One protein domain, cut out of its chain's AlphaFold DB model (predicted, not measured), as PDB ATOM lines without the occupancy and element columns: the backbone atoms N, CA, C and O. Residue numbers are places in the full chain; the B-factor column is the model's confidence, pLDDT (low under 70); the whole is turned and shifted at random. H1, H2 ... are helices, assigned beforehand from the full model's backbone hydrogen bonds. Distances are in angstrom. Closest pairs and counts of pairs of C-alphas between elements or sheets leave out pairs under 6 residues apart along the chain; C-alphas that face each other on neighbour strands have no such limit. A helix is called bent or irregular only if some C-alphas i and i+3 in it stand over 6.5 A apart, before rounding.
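Overview. This is residues 11 to 165 of the 368 residues of an uncharacterized protein of Pristionchus pacificus (UniProt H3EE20). A long helical hairpin, H4 and H5, makes a three-helix bundle with H3 beside it, and the two short helices H1 and H2 pack crosswise over the side of H5 away from H4. H5 is the longest part, and its last turns, with residues 156 to 165, stick out past the bundle as an arm, while the unnamed stretch 69 to 87 runs back lengthwise from the end of H3 to the start of H4. The printed part has 155 residues with five named helices, in the order H1, H2, H3, H4, H5, and no named strand, and its class is all helix. The whole is only just compact, close to loose, with a radius of gyration of the C-alphas of 17.6 A, and the C-alphas span 60 by 40 by 27 A.

Along the chain. The longest helix, H5, has residues 125 to 164 and measures 57.1 A from first to last C-alpha; it begins with C-alpha 125 at (1.386, 66.112, 131.926) and ends with C-alpha 164 at (54.296, 53.432, 114.580). H4, residues 88 to 120, measures 47.9 A and begins with C-alpha 88 at (43.931, 46.879, 134.965). H3, residues 43 to 68, measures 33.4 A. It has a kink of 32 degrees near residue 56, and it is irregular: C-alphas 45 and 48 are 7.5 A apart. H2 has residues 26 to 35 and measures 14.4 A. H1 has residues 11 to 18 and measures 10.7 A, with C-alpha 11 at (29.997, 65.763, 142.182).

Arrangement. H5 is the hub and touches the four other helices. H4 and H5 form a helical hairpin with 19 pairs of C-alphas within 8 A, at a shallow tilt of 29 degrees, opposite ways; their closest C-alphas are those of Ile 114 and Leu 128, 6.5 A apart. H3 touches H5 at a shallow tilt of 25 degrees, opposite ways, with the closest C-alphas, those of Trp 43 and Ile 148, 5.6 A apart. H3 touches H4 with residues 43 to 54 alone, against residues 93 to 99 of H4, at a shallow tilt of 31 degrees, the same way; the closest C-alphas are those of Ile 50 and His 96, 7.6 A apart. H3, H4 and H5 are a bundle, three helices side by side. H2 touches H5 at residues 140 to 143 alone, at a steep tilt of 51 degrees, the same way; the closest C-alphas, those of Pro 26 and Val 140, are 7.1 A apart. H1 touches H5 at residues 137 to 141 alone, about perpendicular at 74 degrees, with the C-alphas of Thr 18 and Arg 137 closest at 7.2 A. H1 and H3 are close but not clearly touching, with the closest C-alphas, those of Val 11 and His 49, 7.3 A apart. H1 and H2 are apart from each other and from H4, and H2 and H3 are apart. In H1, H2 and H4 every O i to N i+4 pair is within hydrogen-bond range; in H3 it is 17 of 22 and in H5 35 of 36.

Size, cuts and confidence. The C-alphas of Gln 124 and Asn 165 are the two farthest apart, 60.7 A. Residues 156 to 165, of which 156 to 164 belong to H5, stand free; the body without them spans 52 by 39 by 22 A. The printed part has no cut. The link from H3 to H4, with 19 residues, is long, the link from H4 to H5 is tight, and those from H1 to H2 and from H2 to H3 are short. The mean pLDDT of the printed part is 74.0, and 48 residues are under 70: residues 11 to 39, 73 to 75, 122 and 151 to 165.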
ATOM      1  N   VAL A  11      31.457  65.582 142.070       42.56
ATOM      2  CA  VAL A  11      29.997  65.763 142.182       42.56
ATOM      3  C   VAL A  11      29.619  67.237 142.003       42.56
ATOM      4  O   VAL A  11      28.687  67.540 141.261       42.56
ATOM      5  N   GLU A  12      30.380  68.157 142.600       43.50
ATOM      6  CA  GLU A  12      30.230  69.595 142.368       43.50
ATOM      7  C   GLU A  12      30.575  69.961 140.925       43.50
ATOM      8  O   GLU A  12      29.882  70.776 140.336       43.50
ATOM      9  N   PHE A  13      31.570  69.319 140.302       46.62
ATOM     10  CA  PHE A  13      31.895  69.548 138.888       46.62
ATOM     11  C   PHE A  13      30.709  69.250 137.958       46.62
ATOM     12  O   PHE A  13      30.320  70.114 137.173       46.62
ATOM     13  N   PHE A  14      30.088  68.067 138.065       46.91
ATOM     14  CA  PHE A  14      28.924  67.721 137.240       46.91
ATOM     15  C   PHE A  14      27.697  68.582 137.577       46.91
ATOM     16  O   PHE A  14      26.987  69.013 136.669       46.91
ATOM     17  N   ASN A  15      27.473  68.910 138.853       46.91
ATOM     18  CA  ASN A  15      26.367  69.777 139.271       46.91
ATOM     19  C   ASN A  15      26.549  71.235 138.797       46.91
ATOM     20  O   ASN A  15      25.605  71.843 138.295       46.91
ATOM     21  N   ASN A  16      27.770  71.771 138.869       49.09
ATOM     22  CA  ASN A  16      28.109  73.130 138.436       49.09
ATOM     23  C   ASN A  16      28.117  73.262 136.911       49.09
ATOM     24  O   ASN A  16      27.718  74.298 136.385       49.09
ATOM     25  N   LEU A  17      28.515  72.209 136.187       47.56
ATOM     26  CA  LEU A  17      28.386  72.160 134.732       47.56
ATOM     27  C   LEU A  17      26.935  72.022 134.294       47.56
ATOM     28  O   LEU A  17      26.579  72.556 133.260       47.56
ATOM     29  N   THR A  18      26.080  71.323 135.034       44.50
ATOM     30  CA  THR A  18      24.711  71.063 134.569       44.50
ATOM     31  C   THR A  18      23.735  72.184 134.888       44.50
ATOM     32  O   THR A  18      22.836  72.402 134.080       44.50
ATOM     33  N   ALA A  19      23.925  72.941 135.975       44.59
ATOM     34  CA  ALA A  19      23.023  74.028 136.371       44.59
ATOM     35  C   ALA A  19      22.782  75.105 135.281       44.59
ATOM     36  O   ALA A  19      21.622  75.463 135.069       44.59
ATOM     37  N   PRO A  20      23.792  75.577 134.516       48.00
ATOM     38  CA  PRO A  20      23.566  76.471 133.378       48.00
ATOM     39  C   PRO A  20      23.154  75.750 132.082       48.00
ATOM     40  O   PRO A  20      22.665  76.400 131.159       48.00
ATOM     41  N   LEU A  21      23.330  74.424 131.980       41.59
ATOM     42  CA  LEU A  21      23.174  73.668 130.727       41.59
ATOM     43  C   LEU A  21      21.814  72.964 130.573       41.59
ATOM     44  O   LEU A  21      21.609  72.192 129.637       41.59
ATOM     45  N   LEU A  22      20.853  73.236 131.458       46.41
ATOM     46  CA  LEU A  22      19.562  72.540 131.469       46.41
ATOM     47  C   LEU A  22      18.684  72.803 130.238       46.41
ATOM     48  O   LEU A  22      17.800  72.004 129.984       46.41
ATOM     49  N   ASN A  23      18.932  73.820 129.414       46.41
ATOM     50  CA  ASN A  23      18.099  74.114 128.231       46.41
ATOM     51  C   ASN A  23      18.779  73.822 126.889       46.41
ATOM     52  O   ASN A  23      18.450  74.425 125.869       46.41
ATOM     53  N   ILE A  24      19.764  72.930 126.884       48.09
ATOM     54  CA  ILE A  24      20.785  72.948 125.847       48.09
ATOM     55  C   ILE A  24      20.748  71.697 124.969       48.09
ATOM     56  O   ILE A  24      20.720  70.566 125.452       48.09
ATOM     57  N   HIS A  25      20.751  71.926 123.653       51.56
ATOM     58  CA  HIS A  25      20.847  70.895 122.623       51.56
ATOM     59  C   HIS A  25      22.187  70.135 122.743       51.56
ATOM     60  O   HIS A  25      23.201  70.778 123.010       51.56
ATOM     61  N   PRO A  26      22.255  68.812 122.498       51.31
ATOM     62  CA  PRO A  26      23.506  68.043 122.571       51.31
ATOM     63  C   PRO A  26      24.666  68.657 121.764       51.31
ATOM     64  O   PRO A  26      25.797  68.695 122.239       51.31
ATOM     65  N   ASP A  27      24.374  69.235 120.595       53.75
ATOM     66  CA  ASP A  27      25.373  69.928 119.761       53.75
ATOM     67  C   ASP A  27      25.916  71.216 120.400       53.75
ATOM     68  O   ASP A  27      27.040  71.636 120.126       53.75
ATOM     69  N   TYR A  28      25.134  71.847 121.275       59.69
ATOM     70  CA  TYR A  28      25.565  73.026 122.012       59.69
ATOM     71  C   TYR A  28      26.437  72.644 123.215       59.69
ATOM     72  O   TYR A  28      27.248  73.449 123.648       59.69
ATOM     73  N   LEU A  29      26.371  71.405 123.714       62.09
ATOM     74  CA  LEU A  29      27.362  70.914 124.675       62.09
ATOM     75  C   LEU A  29      28.754  70.839 124.026       62.09
ATOM     76  O   LEU A  29      29.734  71.317 124.592       62.09
ATOM     77  N   ASP A  30      28.811  70.306 122.803       59.12
ATOM     78  CA  ASP A  30      30.020  70.255 121.974       59.12
ATOM     79  C   ASP A  30      30.550  71.678 121.693       59.12
ATOM     80  O   ASP A  30      31.757  71.913 121.727       59.12
ATOM     81  N   PHE A  31      29.651  72.647 121.482       56.94
ATOM     82  CA  PHE A  31      29.971  74.071 121.347       56.94
ATOM     83  C   PHE A  31      30.498  74.687 122.653       56.94
ATOM     84  O   PHE A  31      31.593  75.230 122.658       56.94
ATOM     85  N   VAL A  32      29.801  74.536 123.781       57.38
ATOM     86  CA  VAL A  32      30.183  75.103 125.091       57.38
ATOM     87  C   VAL A  32      31.518  74.573 125.579       57.38
ATOM     88  O   VAL A  32      32.323  75.344 126.097       57.38
ATOM     89  N   ILE A  33      31.750  73.269 125.422       63.78
ATOM     90  CA  ILE A  33      33.006  72.634 125.825       63.78
ATOM     91  C   ILE A  33      34.159  73.146 124.951       63.78
ATOM     92  O   ILE A  33      35.257  73.351 125.459       63.78
ATOM     93  N   ARG A  34      33.925  73.381 123.652       58.38
ATOM     94  CA  ARG A  34      34.960  73.875 122.727       58.38
ATOM     95  C   ARG A  34      35.203  75.378 122.806       58.38
ATOM     96  O   ARG A  34      36.323  75.796 122.555       58.38
ATOM     97  N   GLU A  35      34.179  76.177 123.086       54.41
ATOM     98  CA  GLU A  35      34.235  77.637 122.954       54.41
ATOM     99  C   GLU A  35      34.652  78.346 124.253       54.41
ATOM    100  O   GLU A  35      35.185  79.449 124.204       54.41
ATOM    101  N   ASN A  36      34.477  77.705 125.416       50.16
ATOM    102  CA  ASN A  36      34.841  78.286 126.716       50.16
ATOM    103  C   ASN A  36      36.205  77.820 127.259       50.16
ATOM    104  O   ASN A  36      36.468  77.998 128.447       50.16
ATOM    105  N   ASP A  37      37.048  77.179 126.441       55.88
ATOM    106  CA  ASP A  37      38.334  76.597 126.869       55.88
ATOM    107  C   ASP A  37      38.226  75.690 128.117       55.88
ATOM    108  O   ASP A  37      39.205  75.469 128.836       55.88
ATOM    109  N   TYR A  38      37.038  75.128 128.391       61.97
ATOM    110  CA  TYR A  38      36.863  74.195 129.499       61.97
ATOM    111  C   TYR A  38      37.616  72.910 129.176       61.97
ATOM    112  O   TYR A  38      37.154  72.045 128.428       61.97
ATOM    113  N   VAL A  39      38.795  72.774 129.776       68.00
ATOM    114  CA  VAL A  39      39.567  71.539 129.722       68.00
ATOM    115  C   VAL A  39      38.829  70.505 130.560       68.00
ATOM    116  O   VAL A  39      38.898  70.512 131.789       68.00
ATOM    117  N   LEU A  40      38.094  69.622 129.887       74.25
ATOM    118  CA  LEU A  40      37.518  68.464 130.554       74.25
ATOM    119  C   LEU A  40      38.642  67.620 131.171       74.25
ATOM    120  O   LEU A  40      39.686  67.433 130.534       74.25
ATOM    121  N   PRO A  41      38.428  67.083 132.383       79.81
ATOM    122  CA  PRO A  41      39.385  66.182 132.999       79.81
ATOM    123  C   PRO A  41      39.607  64.949 132.117       79.81
ATOM    124  O   PRO A  41      38.728  64.518 131.362       79.81
ATOM    125  N   ASP A  42      40.803  64.370 132.200       82.12
ATOM    126  CA  ASP A  42      41.078  63.114 131.512       82.12
ATOM    127  C   ASP A  42      40.310  61.950 132.167       82.12
ATOM    128  O   ASP A  42      39.769  62.038 133.277       82.12
ATOM    129  N   TRP A  43      40.250  60.816 131.472       87.19
ATOM    130  CA  TRP A  43      39.581  59.640 132.022       87.19
ATOM    131  C   TRP A  43      40.225  59.153 133.331       87.19
ATOM    132  O   TRP A  43      39.509  58.716 134.230       87.19
ATOM    133  N   ASN A  44      41.552  59.239 133.469       84.81
ATOM    134  CA  ASN A  44      42.258  58.733 134.651       84.81
ATOM    135  C   ASN A  44      41.849  59.477 135.929       84.81
ATOM    136  O   ASN A  44      41.658  58.849 136.968       84.81
ATOM    137  N   THR A  45      41.699  60.797 135.838       85.38
ATOM    138  CA  THR A  45      41.248  61.675 136.926       85.38
ATOM    139  C   THR A  45      39.750  61.538 137.188       85.38
ATOM    140  O   THR A  45      39.310  61.637 138.329       85.38
ATOM    141  N   SER A  46      38.963  61.215 136.159       85.25
ATOM    142  CA  SER A  46      37.499  61.138 136.253       85.25
ATOM    143  C   SER A  46      36.945  59.753 136.595       85.25
ATOM    144  O   SER A  46      35.771  59.642 136.947       85.25
ATOM    145  N   ARG A  47      37.743  58.678 136.484       87.69
ATOM    146  CA  ARG A  47      37.246  57.287 136.545       87.69
ATOM    147  C   ARG A  47      36.440  56.966 137.807       87.69
ATOM    148  O   ARG A  47      35.409  56.315 137.695       87.69
ATOM    149  N   TYR A  48      36.851  57.482 138.969       86.88
ATOM    150  CA  TYR A  48      36.140  57.284 140.238       86.88
ATOM    151  C   TYR A  48      34.749  57.937 140.233       86.88
ATOM    152  O   TYR A  48      33.769  57.355 140.696       86.88
ATOM    153  N   HIS A  49      34.641  59.137 139.659       84.75
ATOM    154  CA  HIS A  49      33.366  59.844 139.547       84.75
ATOM    155  C   HIS A  49      32.440  59.180 138.532       84.75
ATOM    156  O   HIS A  49      31.244  59.066 138.787       84.75
ATOM    157  N   ILE A  50      32.995  58.681 137.424       88.50
ATOM    158  CA  ILE A  50      32.253  57.901 136.427       88.50
ATOM    159  C   ILE A  50      31.677  56.628 137.066       88.50
ATOM    160  O   ILE A  50      30.499  56.330 136.882       88.50
ATOM    161  N   ASP A  51      32.464  55.921 137.879       87.56
ATOM    162  CA  ASP A  51      31.996  54.742 138.618       87.56
ATOM    163  C   ASP A  51      30.864  55.058 139.591       87.56
ATOM    164  O   ASP A  51      29.833  54.374 139.614       87.56
ATOM    165  N   ARG A  52      31.033  56.117 140.388       85.62
ATOM    166  CA  ARG A  52      30.009  56.563 141.336       85.62
ATOM    167  C   ARG A  52      28.725  56.957 140.609       85.62
ATOM    168  O   ARG A  52      27.645  56.551 141.035       85.62
ATOM    169  N   PHE A  53      28.845  57.684 139.497       88.12
ATOM    170  CA  PHE A  53      27.720  58.074 138.654       88.12
ATOM    171  C   PHE A  53      26.969  56.851 138.120       88.12
ATOM    172  O   PHE A  53      25.759  56.747 138.312       88.12
ATOM    173  N   PHE A  54      27.669  55.885 137.514       88.19
ATOM    174  CA  PHE A  54      27.027  54.668 137.014       88.19
ATOM    175  C   PHE A  54      26.368  53.862 138.133       88.19
ATOM    176  O   PHE A  54      25.244  53.400 137.958       88.19
ATOM    177  N   THR A  55      27.005  53.761 139.300       84.12
ATOM    178  CA  THR A  55      26.434  53.075 140.468       84.12
ATOM    179  C   THR A  55      25.135  53.737 140.936       84.12
ATOM    180  O   THR A  55      24.141  53.051 141.184       84.12
ATOM    181  N   GLN A  56      25.103  55.069 141.030       80.94
ATOM    182  CA  GLN A  56      23.903  55.829 141.403       80.94
ATOM    183  C   GLN A  56      22.800  55.716 140.344       80.94
ATOM    184  O   GLN A  56      21.624  55.552 140.678       80.94
ATOM    185  N   LEU A  57      23.176  55.742 139.065       82.62
ATOM    186  CA  LEU A  57      22.256  55.575 137.947       82.62
ATOM    187  C   LEU A  57      21.534  54.220 138.016       82.62
ATOM    188  O   LEU A  57      20.305  54.189 137.931       82.62
ATOM    189  N   THR A  58      22.262  53.118 138.247       80.00
ATOM    190  CA  THR A  58      21.658  51.780 138.390       80.00
ATOM    191  C   THR A  58      20.799  51.661 139.641       80.00
ATOM    192  O   THR A  58      19.682  51.153 139.575       80.00
ATOM    193  N   SER A  59      21.340  52.075 140.790       71.75
ATOM    194  CA  SER A  59      20.758  51.771 142.103       71.75
ATOM    195  C   SER A  59      19.630  52.711 142.509       71.75
ATOM    196  O   SER A  59      18.846  52.364 143.385       71.75
ATOM    197  N   GLN A  60      19.530  53.893 141.896       74.12
ATOM    198  CA  GLN A  60      18.541  54.896 142.284       74.12
ATOM    199  C   GLN A  60      17.704  55.356 141.097       74.12
ATOM    200  O   GLN A  60      16.492  55.140 141.085       74.12
ATOM    201  N   LEU A  61      18.328  55.987 140.098       72.31
ATOM    202  CA  LEU A  61      17.578  56.703 139.065       72.31
ATOM    203  C   LEU A  61      16.749  55.748 138.200       72.31
ATOM    204  O   LEU A  61      15.554  55.977 138.030       72.31
ATOM    205  N   LEU A  62      17.336  54.650 137.712       76.31
ATOM    206  CA  LEU A  62      16.603  53.685 136.886       76.31
ATOM    207  C   LEU A  62      15.467  52.996 137.652       76.31
ATOM    208  O   LEU A  62      14.394  52.785 137.087       76.31
ATOM    209  N   ILE A  63      15.666  52.702 138.942       75.19
ATOM    210  CA  ILE A  63      14.621  52.129 139.803       75.19
ATOM    211  C   ILE A  63      13.457  53.114 139.946       75.19
ATOM    212  O   ILE A  63      12.309  52.739 139.726       75.19
ATOM    213  N   ARG A  64      13.745  54.388 140.243       70.94
ATOM    214  CA  ARG A  64      12.722  55.438 140.373       70.94
ATOM    215  C   ARG A  64      11.965  55.674 139.069       70.94
ATOM    216  O   ARG A  64      10.742  55.750 139.080       70.94
ATOM    217  N   VAL A  65      12.666  55.736 137.935       74.69
ATOM    218  CA  VAL A  65      12.026  55.896 136.618       74.69
ATOM    219  C   VAL A  65      11.089  54.726 136.323       74.69
ATOM    220  O   VAL A  65       9.981  54.952 135.843       74.69
ATOM    221  N   LYS A  66      11.481  53.495 136.673       77.25
ATOM    222  CA  LYS A  66      10.660  52.293 136.463       77.25
ATOM    223  C   LYS A  66       9.354  52.303 137.270       77.25
ATOM    224  O   LYS A  66       8.369  51.729 136.825       77.25
ATOM    225  N   ILE A  67       9.316  52.978 138.423       76.75
ATOM    226  CA  ILE A  67       8.083  53.155 139.218       76.75
ATOM    227  C   ILE A  67       7.074  54.047 138.483       76.75
ATOM    228  O   ILE A  67       5.864  53.872 138.626       76.75
ATOM    229  N   HIS A  68       7.561  55.023 137.716       73.62
ATOM    230  CA  HIS A  68       6.711  55.997 137.040       73.62
ATOM    231  C   HIS A  68       6.359  55.590 135.615       73.62
ATOM    232  O   HIS A  68       5.250  55.863 135.169       73.62
ATOM    233  N   ILE A  69       7.281  54.951 134.904       77.69
ATOM    234  CA  ILE A  69       7.095  54.545 133.519       77.69
ATOM    235  C   ILE A  69       7.387  53.063 133.415       77.69
ATOM    236  O   ILE A  69       8.499  52.618 133.696       77.69
ATOM    237  N   ASP A  70       6.397  52.322 132.933       75.00
ATOM    238  CA  ASP A  70       6.586  50.930 132.568       75.00
ATOM    239  C   ASP A  70       7.389  50.864 131.263       75.00
ATOM    240  O   ASP A  70       6.858  50.912 130.150       75.00
ATOM    241  N   PHE A  71       8.713  50.868 131.406       78.44
ATOM    242  CA  PHE A  71       9.626  50.586 130.314       78.44
ATOM    243  C   PHE A  71      10.209  49.193 130.512       78.44
ATOM    244  O   PHE A  71      10.640  48.808 131.603       78.44
ATOM    245  N   LYS A  72      10.280  48.438 129.414       77.19
ATOM    246  CA  LYS A  72      11.058  47.206 129.383       77.19
ATOM    247  C   LYS A  72      12.519  47.598 129.494       77.19
ATOM    248  O   LYS A  72      13.107  48.080 128.526       77.19
ATOM    249  N   SER A  73      13.067  47.458 130.699       67.38
ATOM    250  CA  SER A  73      14.490  47.672 130.919       67.38
ATOM    251  C   SER A  73      15.256  46.822 129.916       67.38
ATOM    252  O   SER A  73      14.932  45.635 129.788       67.38
ATOM    253  N   PRO A  74      16.277  47.379 129.240       65.00
ATOM    254  CA  PRO A  74      17.264  46.517 128.628       65.00
ATOM    255  C   PRO A  74      17.788  45.601 129.722       65.00
ATOM    256  O   PRO A  74      17.776  45.947 130.915       65.00
ATOM    257  N   ALA A  75      18.164  44.401 129.328       66.75
ATOM    258  CA  ALA A  75      18.503  43.383 130.289       66.75
ATOM    259  C   ALA A  75      19.698  43.847 131.180       66.75
ATOM    260  O   ALA A  75      20.317  44.877 130.909       66.75
ATOM    261  N   LYS A  76      19.968  43.176 132.314       80.38
ATOM    262  CA  LYS A  76      20.999  43.556 133.324       80.38
ATOM    263  C   LYS A  76      22.268  44.259 132.776       80.38
ATOM    264  O   LYS A  76      22.880  43.825 131.808       80.38
ATOM    265  N   ALA A  77      22.725  45.315 133.453       82.38
ATOM    266  CA  ALA A  77      23.954  46.009 133.061       82.38
ATOM    267  C   ALA A  77      25.124  45.021 132.849       82.38
ATOM    268  O   ALA A  77      25.277  44.077 133.638       82.38
ATOM    269  N   PRO A  78      25.940  45.206 131.793       84.12
ATOM    270  CA  PRO A  78      27.018  44.281 131.482       84.12
ATOM    271  C   PRO A  78      28.009  44.216 132.646       84.12
ATOM    272  O   PRO A  78      28.389  45.235 133.223       84.12
ATOM    273  N   THR A  79      28.459  43.003 132.962       87.31
ATOM    274  CA  THR A  79      29.492  42.736 133.973       87.31
ATOM    275  C   THR A  79      30.760  42.247 133.272       87.31
ATOM    276  O   THR A  79      31.058  41.050 133.268       87.31
ATOM    277  N   PRO A  80      31.496  43.146 132.591       85.81
ATOM    278  CA  PRO A  80      32.644  42.748 131.795       85.81
ATOM    279  C   PRO A  80      33.704  42.113 132.689       85.81
ATOM    280  O   PRO A  80      34.061  42.637 133.745       85.81
ATOM    281  N   LYS A  81      34.224  40.977 132.233       91.12
ATOM    282  CA  LYS A  81      35.356  40.302 132.861       91.12
ATOM    283  C   LYS A  81      36.657  40.836 132.279       91.12
ATOM    284  O   LYS A  81      36.720  41.232 131.110       91.12
ATOM    285  N   ARG A  82      37.688  40.860 133.118       91.94
ATOM    286  CA  ARG A  82      39.056  41.169 132.706       91.94
ATOM    287  C   ARG A  82      39.598  40.010 131.875       91.94
ATOM    288  O   ARG A  82      39.388  38.860 132.251       91.94
ATOM    289  N   PHE A  83      40.254  40.314 130.761       89.88
ATOM    290  CA  PHE A  83      40.912  39.291 129.950       89.88
ATOM    291  C   PHE A  83      42.260  38.896 130.562       89.88
ATOM    292  O   PHE A  83      42.904  39.694 131.250       89.88
ATOM    293  N   ASP A  84      42.705  37.672 130.288       91.06
ATOM    294  CA  ASP A  84      44.009  37.200 130.749       91.06
ATOM    295  C   ASP A  84      45.129  38.085 130.189       91.06
ATOM    296  O   ASP A  84      45.192  38.368 128.993       91.06
ATOM    297  N   GLY A  85      46.002  38.571 131.075       91.31
ATOM    298  CA  GLY A  85      47.097  39.480 130.717       91.31
ATOM    299  C   GLY A  85      46.686  40.933 130.430       91.31
ATOM    300  O   GLY A  85      47.563  41.772 130.241       91.31
ATOM    301  N   GLU A  86      45.393  41.274 130.442       91.69
ATOM    302  CA  GLU A  86      44.929  42.652 130.235       91.69
ATOM    303  C   GLU A  86      45.373  43.545 131.404       91.69
ATOM    304  O   GLU A  86      45.097  43.210 132.559       91.69
ATOM    305  N   PRO A  87      46.029  44.693 131.168       91.56
ATOM    306  CA  PRO A  87      46.330  45.652 132.226       91.56
ATOM    307  C   PRO A  87      45.058  46.194 132.892       91.56
ATOM    308  O   PRO A  87      44.042  46.423 132.236       91.56
ATOM    309  N   PHE A  88      45.108  46.449 134.201       89.06
ATOM    310  CA  PHE A  88      43.931  46.879 134.965       89.06
ATOM    311  C   PHE A  88      43.314  48.189 134.442       89.06
ATOM    312  O   PHE A  88      42.100  48.291 134.304       89.06
ATOM    313  N   ASN A  89      44.141  49.165 134.066       86.56
ATOM    314  CA  ASN A  89      43.690  50.442 133.502       86.56
ATOM    315  C   ASN A  89      43.022  50.311 132.119       86.56
ATOM    316  O   ASN A  89      42.205  51.154 131.752       86.56
ATOM    317  N   VAL A  90      43.386  49.289 131.337       87.62
ATOM    318  CA  VAL A  90      42.758  48.973 130.044       87.62
ATOM    319  C   VAL A  90      41.405  48.311 130.284       87.62
ATOM    320  O   VAL A  90      40.409  48.724 129.691       87.62
ATOM    321  N   PHE A  91      41.356  47.366 131.228       92.19
ATOM    322  CA  PHE A  91      40.117  46.729 131.662       92.19
ATOM    323  C   PHE A  91      39.088  47.746 132.174       92.19
ATOM    324  O   PHE A  91      37.949  47.741 131.712       92.19
ATOM    325  N   GLU A  92      39.473  48.635 133.094       91.44
ATOM    326  CA  GLU A  92      38.563  49.650 133.645       91.44
ATOM    327  C   GLU A  92      38.033  50.598 132.568       91.44
ATOM    328  O   GLU A  92      36.843  50.910 132.539       91.44
ATOM    329  N   TYR A  93      38.898  51.028 131.647       89.75
ATOM    330  CA  TYR A  93      38.491  51.896 130.547       89.75
ATOM    331  C   TYR A  93      37.447  51.215 129.663       89.75
ATOM    332  O   TYR A  93      36.381  51.778 129.422       89.75
ATOM    333  N   ARG A  94      37.719  49.971 129.251       91.31
ATOM    334  CA  ARG A  94      36.789  49.153 128.465       91.31
ATOM    335  C   ARG A  94      35.483  48.909 129.217       91.31
ATOM    336  O   ARG A  94      34.414  48.993 128.620       91.31
ATOM    337  N   ARG A  95      35.547  48.642 130.525       92.88
ATOM    338  CA  ARG A  95      34.359  48.495 131.374       92.88
ATOM    339  C   ARG A  95      33.495  49.748 131.328       92.88
ATOM    340  O   ARG A  95      32.291  49.633 131.117       92.88
ATOM    341  N   HIS A  96      34.080  50.926 131.524       92.94
ATOM    342  CA  HIS A  96      33.310  52.169 131.535       92.94
ATOM    343  C   HIS A  96      32.762  52.528 130.153       92.94
ATOM    344  O   HIS A  96      31.637  53.007 130.079       92.94
ATOM    345  N   ASP A  97      33.501  52.252 129.078       89.75
ATOM    346  CA  ASP A  97      33.023  52.442 127.703       89.75
ATOM    347  C   ASP A  97      31.803  51.549 127.401       89.75
ATOM    348  O   ASP A  97      30.780  52.016 126.897       89.75
ATOM    349  N   MET A  98      31.843  50.278 127.824       89.88
ATOM    350  CA  MET A  98      30.692  49.369 127.709       89.88
ATOM    351  C   MET A  98      29.492  49.840 128.544       89.88
ATOM    352  O   MET A  98      28.358  49.811 128.058       89.88
ATOM    353  N   LEU A  99      29.720  50.293 129.783       91.31
ATOM    354  CA  LEU A  99      28.663  50.833 130.645       91.31
ATOM    355  C   LEU A  99      28.056  52.117 130.069       91.31
ATOM    356  O   LEU A  99      26.837  52.262 130.063       91.31
ATOM    357  N   LEU A 100      28.879  53.017 129.528       91.94
ATOM    358  CA  LEU A 100      28.421  54.224 128.848       91.94
ATOM    359  C   LEU A 100      27.484  53.870 127.687       91.94
ATOM    360  O   LEU A 100      26.379  54.406 127.607       91.94
ATOM    361  N   GLY A 101      27.884  52.924 126.832       88.19
ATOM    362  CA  GLY A 101      27.042  52.434 125.738       88.19
ATOM    363  C   GLY A 101      25.699  51.878 126.227       88.19
ATOM    364  O   GLY A 101      24.647  52.238 125.694       88.19
ATOM    365  N   TYR A 102      25.725  51.064 127.286       91.00
ATOM    366  CA  TYR A 102      24.525  50.511 127.914       91.00
ATOM    367  C   TYR A 102      23.576  51.599 128.445       91.00
ATOM    368  O   TYR A 102      22.370  51.562 128.178       91.00
ATOM    369  N   TYR A 103      24.095  52.596 129.164       90.19
ATOM    370  CA  TYR A 103      23.262  53.653 129.738       90.19
ATOM    371  C   TYR A 103      22.738  54.638 128.697       90.19
ATOM    372  O   TYR A 103      21.585  55.049 128.801       90.19
ATOM    373  N   CYS A 104      23.507  54.946 127.650       89.06
ATOM    374  CA  CYS A 104      23.010  55.703 126.498       89.06
ATOM    375  C   CYS A 104      21.832  54.989 125.822       89.06
ATOM    376  O   CYS A 104      20.825  55.615 125.490       89.06
ATOM    377  N   TYR A 105      21.930  53.668 125.645       86.44
ATOM    378  CA  TYR A 105      20.840  52.874 125.084       86.44
ATOM    379  C   TYR A 105      19.608  52.850 125.999       86.44
ATOM    380  O   TYR A 105      18.492  53.109 125.547       86.44
ATOM    381  N   THR A 106      19.817  52.618 127.296       87.56
ATOM    382  CA  THR A 106      18.751  52.636 128.308       87.56
ATOM    383  C   THR A 106      18.029  53.984 128.322       87.56
ATOM    384  O   THR A 106      16.799  54.033 128.295       87.56
ATOM    385  N   ALA A 107      18.783  55.084 128.281       87.75
ATOM    386  CA  ALA A 107      18.230  56.428 128.232       87.75
ATOM    387  C   ALA A 107      17.387  56.666 126.966       87.75
ATOM    388  O   ALA A 107      16.306  57.250 127.045       87.75
ATOM    389  N   ALA A 108      17.820  56.162 125.807       86.00
ATOM    390  CA  ALA A 108      17.059  56.265 124.560       86.00
ATOM    391  C   ALA A 108      15.728  55.486 124.598       86.00
ATOM    392  O   ALA A 108      14.722  55.959 124.054       86.00
ATOM    393  N   ILE A 109      15.700  54.319 125.256       86.25
ATOM    394  CA  ILE A 109      14.458  53.564 125.493       86.25
ATOM    395  C   ILE A 109      13.512  54.384 126.367       86.25
ATOM    396  O   ILE A 109      12.368  54.606 125.975       86.25
ATOM    397  N   ILE A 110      13.994  54.869 127.515       85.94
ATOM    398  CA  ILE A 110      13.178  55.647 128.456       85.94
ATOM    399  C   ILE A 110      12.606  56.890 127.766       85.94
ATOM    400  O   ILE A 110      11.399  57.118 127.826       85.94
ATOM    401  N   GLY A 111      13.440  57.645 127.045       85.94
ATOM    402  CA  GLY A 111      13.004  58.820 126.287       85.94
ATOM    403  C   GLY A 111      11.935  58.489 125.241       85.94
ATOM    404  O   GLY A 111      10.937  59.197 125.120       85.94
ATOM    405  N   SER A 112      12.076  57.364 124.534       85.19
ATOM    406  CA  SER A 112      11.061  56.907 123.575       85.19
ATOM    407  C   SER A 112       9.734  56.551 124.251       85.19
ATOM    408  O   SER A 112       8.669  56.834 123.695       85.19
ATOM    409  N   THR A 113       9.778  55.967 125.450       85.44
ATOM    410  CA  THR A 113       8.578  55.638 126.228       85.44
ATOM    411  C   THR A 113       7.894  56.891 126.776       85.44
ATOM    412  O   THR A 113       6.675  57.006 126.651       85.44
ATOM    413  N   ILE A 114       8.655  57.864 127.296       85.25
ATOM    414  CA  ILE A 114       8.131  59.182 127.707       85.25
ATOM    415  C   ILE A 114       7.422  59.850 126.531       85.25
ATOM    416  O   ILE A 114       6.280  60.297 126.655       85.25
ATOM    417  N   TRP A 115       8.065  59.867 125.363       85.00
ATOM    418  CA  TRP A 115       7.497  60.451 124.154       85.00
ATOM    419  C   TRP A 115       6.172  59.782 123.762       85.00
ATOM    420  O   TRP A 115       5.185  60.472 123.497       85.00
ATOM    421  N   ALA A 116       6.103  58.447 123.785       84.69
ATOM    422  CA  ALA A 116       4.876  57.711 123.484       84.69
ATOM    423  C   ALA A 116       3.764  57.959 124.525       84.69
ATOM    424  O   ALA A 116       2.585  58.080 124.173       84.69
ATOM    425  N   ALA A 117       4.121  58.076 125.807       83.25
ATOM    426  CA  ALA A 117       3.186  58.405 126.879       83.25
ATOM    427  C   ALA A 117       2.605  59.820 126.710       83.25
ATOM    428  O   ALA A 117       1.392  59.998 126.833       83.25
ATOM    429  N   LYS A 118       3.441  60.793 126.317       83.25
ATOM    430  CA  LYS A 118       3.032  62.175 126.016       83.25
ATOM    431  C   LYS A 118       2.012  62.252 124.885       83.25
ATOM    432  O   LYS A 118       0.995  62.920 125.026       83.25
ATOM    433  N   HIS A 119       2.232  61.516 123.797       81.25
ATOM    434  CA  HIS A 119       1.339  61.547 122.632       81.25
ATOM    435  C   HIS A 119       0.061  60.722 122.809       81.25
ATOM    436  O   HIS A 119      -0.908  60.935 122.088       81.25
ATOM    437  N   SER A 120       0.038  59.784 123.757       82.50
ATOM    438  CA  SER A 120      -1.151  58.968 124.029       82.50
ATOM    439  C   SER A 120      -2.033  59.501 125.159       82.50
ATOM    440  O   SER A 120      -3.082  58.918 125.415       82.50
ATOM    441  N   GLY A 121      -1.622  60.574 125.849       76.94
ATOM    442  CA  GLY A 121      -2.382  61.165 126.959       76.94
ATOM    443  C   GLY A 121      -2.538  60.244 128.177       76.94
ATOM    444  O   GLY A 121      -3.368  60.504 129.042       76.94
ATOM    445  N   ARG A 122      -1.759  59.155 128.254       68.06
ATOM    446  CA  ARG A 122      -1.876  58.114 129.294       68.06
ATOM    447  C   ARG A 122      -1.246  58.495 130.635       68.06
ATOM    448  O   ARG A 122      -1.400  57.764 131.608       68.06
ATOM    449  N   MET A 123      -0.533  59.615 130.695       74.12
ATOM    450  CA  MET A 123       0.150  60.092 131.893       74.12
ATOM    451  C   MET A 123      -0.161  61.560 132.162       74.12
ATOM    452  O   MET A 123      -0.349  62.351 131.241       74.12
ATOM    453  N   GLN A 124      -0.169  61.920 133.446       75.56
ATOM    454  CA  GLN A 124      -0.319  63.305 133.882       75.56
ATOM    455  C   GLN A 124       0.821  64.159 133.314       75.56
ATOM    456  O   GLN A 124       1.995  63.812 133.450       75.56
ATOM    457  N   GLN A 125       0.463  65.285 132.702       73.94
ATOM    458  CA  GLN A 125       1.386  66.112 131.926       73.94
ATOM    459  C   GLN A 125       2.576  66.631 132.746       73.94
ATOM    460  O   GLN A 125       3.710  66.528 132.289       73.94
ATOM    461  N   TYR A 126       2.352  67.041 134.000       72.94
ATOM    462  CA  TYR A 126       3.432  67.486 134.891       72.94
ATOM    463  C   TYR A 126       4.461  66.380 135.198       72.94
ATOM    464  O   TYR A 126       5.653  66.652 135.314       72.94
ATOM    465  N   LYS A 127       4.030  65.110 135.289       78.00
ATOM    466  CA  LYS A 127       4.949  63.974 135.495       78.00
ATOM    467  C   LYS A 127       5.814  63.742 134.263       78.00
ATOM    468  O   LYS A 127       6.983  63.400 134.393       78.00
ATOM    469  N   LEU A 128       5.240  63.925 133.075       77.31
ATOM    470  CA  LEU A 128       5.964  63.774 131.816       77.31
ATOM    471  C   LEU A 128       6.989  64.888 131.622       77.31
ATOM    472  O   LEU A 128       8.105  64.587 131.227       77.31
ATOM    473  N   GLU A 129       6.640  66.135 131.933       78.94
ATOM    474  CA  GLU A 129       7.566  67.274 131.868       78.94
ATOM    475  C   GLU A 129       8.740  67.100 132.837       78.94
ATOM    476  O   GLU A 129       9.894  67.270 132.449       78.94
ATOM    477  N   PHE A 130       8.465  66.660 134.070       77.12
ATOM    478  CA  PHE A 130       9.517  66.344 135.032       77.12
ATOM    479  C   PHE A 130      10.434  65.209 134.548       77.12
ATOM    480  O   PHE A 130      11.653  65.309 134.656       77.12
ATOM    481  N   LEU A 131       9.876  64.122 134.006       79.81
ATOM    482  CA  LEU A 131      10.680  63.000 133.511       79.81
ATOM    483  C   LEU A 131      11.500  63.381 132.275       79.81
ATOM    484  O   LEU A 131      12.649  62.964 132.165       79.81
ATOM    485  N   ASP A 132      10.945  64.199 131.383       79.25
ATOM    486  CA  ASP A 132      11.648  64.742 130.218       79.25
ATOM    487  C   ASP A 132      12.855  65.599 130.644       79.25
ATOM    488  O   ASP A 132      13.964  65.428 130.133       79.25
ATOM    489  N   GLU A 133      12.679  66.434 131.674       78.44
ATOM    490  CA  GLU A 133      13.752  67.205 132.313       78.44
ATOM    491  C   GLU A 133      14.862  66.312 132.882       78.44
ATOM    492  O   GLU A 133      16.043  66.515 132.585       78.44
ATOM    493  N   GLN A 134      14.505  65.286 133.661       77.88
ATOM    494  CA  GLN A 134      15.495  64.358 134.218       77.88
ATOM    495  C   GLN A 134      16.231  63.574 133.124       77.88
ATOM    496  O   GLN A 134      17.435  63.328 133.236       77.88
ATOM    497  N   MET A 135      15.542  63.221 132.038       82.69
ATOM    498  CA  MET A 135      16.168  62.541 130.910       82.69
ATOM    499  C   MET A 135      17.165  63.427 130.180       82.69
ATOM    500  O   MET A 135      18.258  62.963 129.857       82.69
ATOM    501  N   ARG A 136      16.844  64.703 129.968       77.31
ATOM    502  CA  ARG A 136      17.787  65.651 129.368       77.31
ATOM    503  C   ARG A 136      19.047  65.797 130.218       77.31
ATOM    504  O   ARG A 136      20.152  65.718 129.684       77.31
ATOM    505  N   ARG A 137      18.896  65.921 131.543       77.31
ATOM    506  CA  ARG A 137      20.025  65.940 132.488       77.31
ATOM    507  C   ARG A 137      20.887  64.693 132.358       77.31
ATOM    508  O   ARG A 137      22.109  64.805 132.292       77.31
ATOM    509  N   LEU A 138      20.266  63.517 132.290       83.62
ATOM    510  CA  LEU A 138      20.979  62.256 132.105       83.62
ATOM    511  C   LEU A 138      21.770  62.240 130.788       83.62
ATOM    512  O   LEU A 138      22.947  61.883 130.797       83.62
ATOM    513  N   PHE A 139      21.173  62.672 129.674       81.56
ATOM    514  CA  PHE A 139      21.872  62.755 128.387       81.56
ATOM    515  C   PHE A 139      23.072  63.701 128.427       81.56
ATOM    516  O   PHE A 139      24.131  63.344 127.913       81.56
ATOM    517  N   VAL A 140      22.944  64.858 129.081       80.62
ATOM    518  CA  VAL A 140      24.062  65.796 129.271       80.62
ATOM    519  C   VAL A 140      25.220  65.120 130.007       80.62
ATOM    520  O   VAL A 140      26.350  65.165 129.530       80.62
ATOM    521  N   HIS A 141      24.954  64.429 131.120       82.06
ATOM    522  CA  HIS A 141      26.003  63.718 131.862       82.06
ATOM    523  C   HIS A 141      26.675  62.635 131.011       82.06
ATOM    524  O   HIS A 141      27.901  62.536 130.994       82.06
ATOM    525  N   LEU A 142      25.891  61.845 130.276       87.31
ATOM    526  CA  LEU A 142      26.420  60.794 129.407       87.31
ATOM    527  C   LEU A 142      27.278  61.367 128.266       87.31
ATOM    528  O   LEU A 142      28.321  60.796 127.951       87.31
ATOM    529  N   GLU A 143      26.908  62.510 127.682       83.50
ATOM    530  CA  GLU A 143      27.726  63.181 126.661       83.50
ATOM    531  C   GLU A 143      29.011  63.795 127.241       83.50
ATOM    532  O   GLU A 143      30.070  63.652 126.627       83.50
ATOM    533  N   ILE A 144      28.982  64.384 128.445       84.19
ATOM    534  CA  ILE A 144      30.212  64.831 129.130       84.19
ATOM    535  C   ILE A 144      31.156  63.642 129.331       84.19
ATOM    536  O   ILE A 144      32.331  63.706 128.966       84.19
ATOM    537  N   ILE A 145      30.638  62.526 129.853       88.00
ATOM    538  CA  ILE A 145      31.416  61.302 130.058       88.00
ATOM    539  C   ILE A 145      32.006  60.827 128.724       88.00
ATOM    540  O   ILE A 145      33.209  60.595 128.628       88.00
ATOM    541  N   LYS A 146      31.208  60.760 127.656       87.69
ATOM    542  CA  LYS A 146      31.677  60.407 126.308       87.69
ATOM    543  C   LYS A 146      32.790  61.332 125.805       87.69
ATOM    544  O   LYS A 146      33.722  60.855 125.155       87.69
ATOM    545  N   HIS A 147      32.743  62.630 126.098       83.19
ATOM    546  CA  HIS A 147      33.837  63.546 125.772       83.19
ATOM    547  C   HIS A 147      35.112  63.256 126.571       83.19
ATOM    548  O   HIS A 147      36.192  63.258 125.981       83.19
ATOM    549  N   ILE A 148      34.995  62.903 127.854       85.94
ATOM    550  CA  ILE A 148      36.124  62.439 128.681       85.94
ATOM    551  C   ILE A 148      36.766  61.165 128.090       85.94
ATOM    552  O   ILE A 148      37.985  61.006 128.122       85.94
ATOM    553  N   PHE A 149      35.989  60.265 127.478       83.62
ATOM    554  CA  PHE A 149      36.547  59.113 126.746       83.62
ATOM    555  C   PHE A 149      37.294  59.534 125.468       83.62
ATOM    556  O   PHE A 149      38.383  59.028 125.172       83.62
ATOM    557  N   LYS A 150      36.751  60.500 124.715       78.44
ATOM    558  CA  LYS A 150      37.362  60.985 123.465       78.44
ATOM    559  C   LYS A 150      38.735  61.628 123.686       78.44
ATOM    560  O   LYS A 150      39.623  61.414 122.856       78.44
ATOM    561  N   THR A 151      38.944  62.360 124.785       69.69
ATOM    562  CA  THR A 151      40.245  62.996 125.085       69.69
ATOM    563  C   THR A 151      41.364  61.961 125.210       69.69
ATOM    564  O   THR A 151      42.434  62.149 124.632       69.69
ATOM    565  N   ARG A 152      41.099  60.807 125.838       64.12
ATOM    566  CA  ARG A 152      42.067  59.703 125.901       64.12
ATOM    567  C   ARG A 152      42.305  59.055 124.540       64.12
ATOM    568  O   ARG A 152      43.456  58.808 124.198       64.12
ATOM    569  N   SER A 153      41.258  58.834 123.742       56.97
ATOM    570  CA  SER A 153      41.421  58.232 122.410       56.97
ATOM    571  C   SER A 153      42.326  59.066 121.489       56.97
ATOM    572  O   SER A 153      43.116  58.501 120.744       56.97
ATOM    573  N   SER A 154      42.295  60.399 121.599       51.38
ATOM    574  CA  SER A 154      43.191  61.301 120.861       51.38
ATOM    575  C   SER A 154      44.653  61.210 121.337       51.38
ATOM    576  O   SER A 154      45.593  61.209 120.535       51.38
ATOM    577  N   ILE A 155      44.867  61.063 122.648       52.47
ATOM    578  CA  ILE A 155      46.204  60.946 123.250       52.47
ATOM    579  C   ILE A 155      46.815  59.565 122.964       52.47
ATOM    580  O   ILE A 155      47.964  59.488 122.539       52.47
ATOM    581  N   ASP A 156      46.050  58.482 123.107       53.41
ATOM    582  CA  ASP A 156      46.527  57.125 122.814       53.41
ATOM    583  C   ASP A 156      46.728  56.915 121.301       53.41
ATOM    584  O   ASP A 156      47.711  56.293 120.901       53.41
ATOM    585  N   LEU A 157      45.887  57.491 120.426       46.38
ATOM    586  CA  LEU A 157      46.100  57.433 118.973       46.38
ATOM    587  C   LEU A 157      47.346  58.228 118.553       46.38
ATOM    588  O   LEU A 157      48.114  57.753 117.724       46.38
ATOM    589  N   SER A 158      47.594  59.402 119.144       44.03
ATOM    590  CA  SER A 158      48.802  60.193 118.858       44.03
ATOM    591  C   SER A 158      50.082  59.569 119.430       44.03
ATOM    592  O   SER A 158      51.135  59.656 118.797       44.03
ATOM    593  N   GLN A 159      50.009  58.882 120.575       46.44
ATOM    594  CA  GLN A 159      51.127  58.102 121.116       46.44
ATOM    595  C   GLN A 159      51.386  56.823 120.311       46.44
ATOM    596  O   GLN A 159      52.546  56.509 120.042       46.44
ATOM    597  N   ASN A 160      50.340  56.130 119.857       46.69
ATOM    598  CA  ASN A 160      50.472  54.960 118.990       46.69
ATOM    599  C   ASN A 160      50.987  55.348 117.597       46.69
ATOM    600  O   ASN A 160      51.922  54.716 117.129       46.69
ATOM    601  N   LEU A 161      50.515  56.452 117.000       44.81
ATOM    602  CA  LEU A 161      51.068  57.013 115.756       44.81
ATOM    603  C   LEU A 161      52.529  57.463 115.907       44.81
ATOM    604  O   LEU A 161      53.303  57.355 114.960       44.81
ATOM    605  N   ARG A 162      52.943  57.973 117.076       44.56
ATOM    606  CA  ARG A 162      54.358  58.301 117.338       44.56
ATOM    607  C   ARG A 162      55.239  57.058 117.469       44.56
ATOM    608  O   ARG A 162      56.381  57.115 117.025       44.56
ATOM    609  N   ARG A 163      54.720  55.957 118.028       45.84
ATOM    610  CA  ARG A 163      55.421  54.661 118.080       45.84
ATOM    611  C   ARG A 163      55.474  53.989 116.699       45.84
ATOM    612  O   ARG A 163      56.548  53.589 116.272       45.84
ATOM    613  N   GLU A 164      54.370  53.980 115.950       46.16
ATOM    614  CA  GLU A 164      54.296  53.432 114.580       46.16
ATOM    615  C   GLU A 164      55.161  54.203 113.571       46.16
ATOM    616  O   GLU A 164      55.709  53.620 112.643       46.16
ATOM    617  N   ASN A 165      55.331  55.520 113.737       42.59
ATOM    618  CA  ASN A 165      56.204  56.306 112.856       42.59
ATOM    619  C   ASN A 165      57.707  56.148 113.174       42.59
ATOM    620  O   ASN A 165      58.528  56.619 112.388       42.59
TER     621      ASN A 165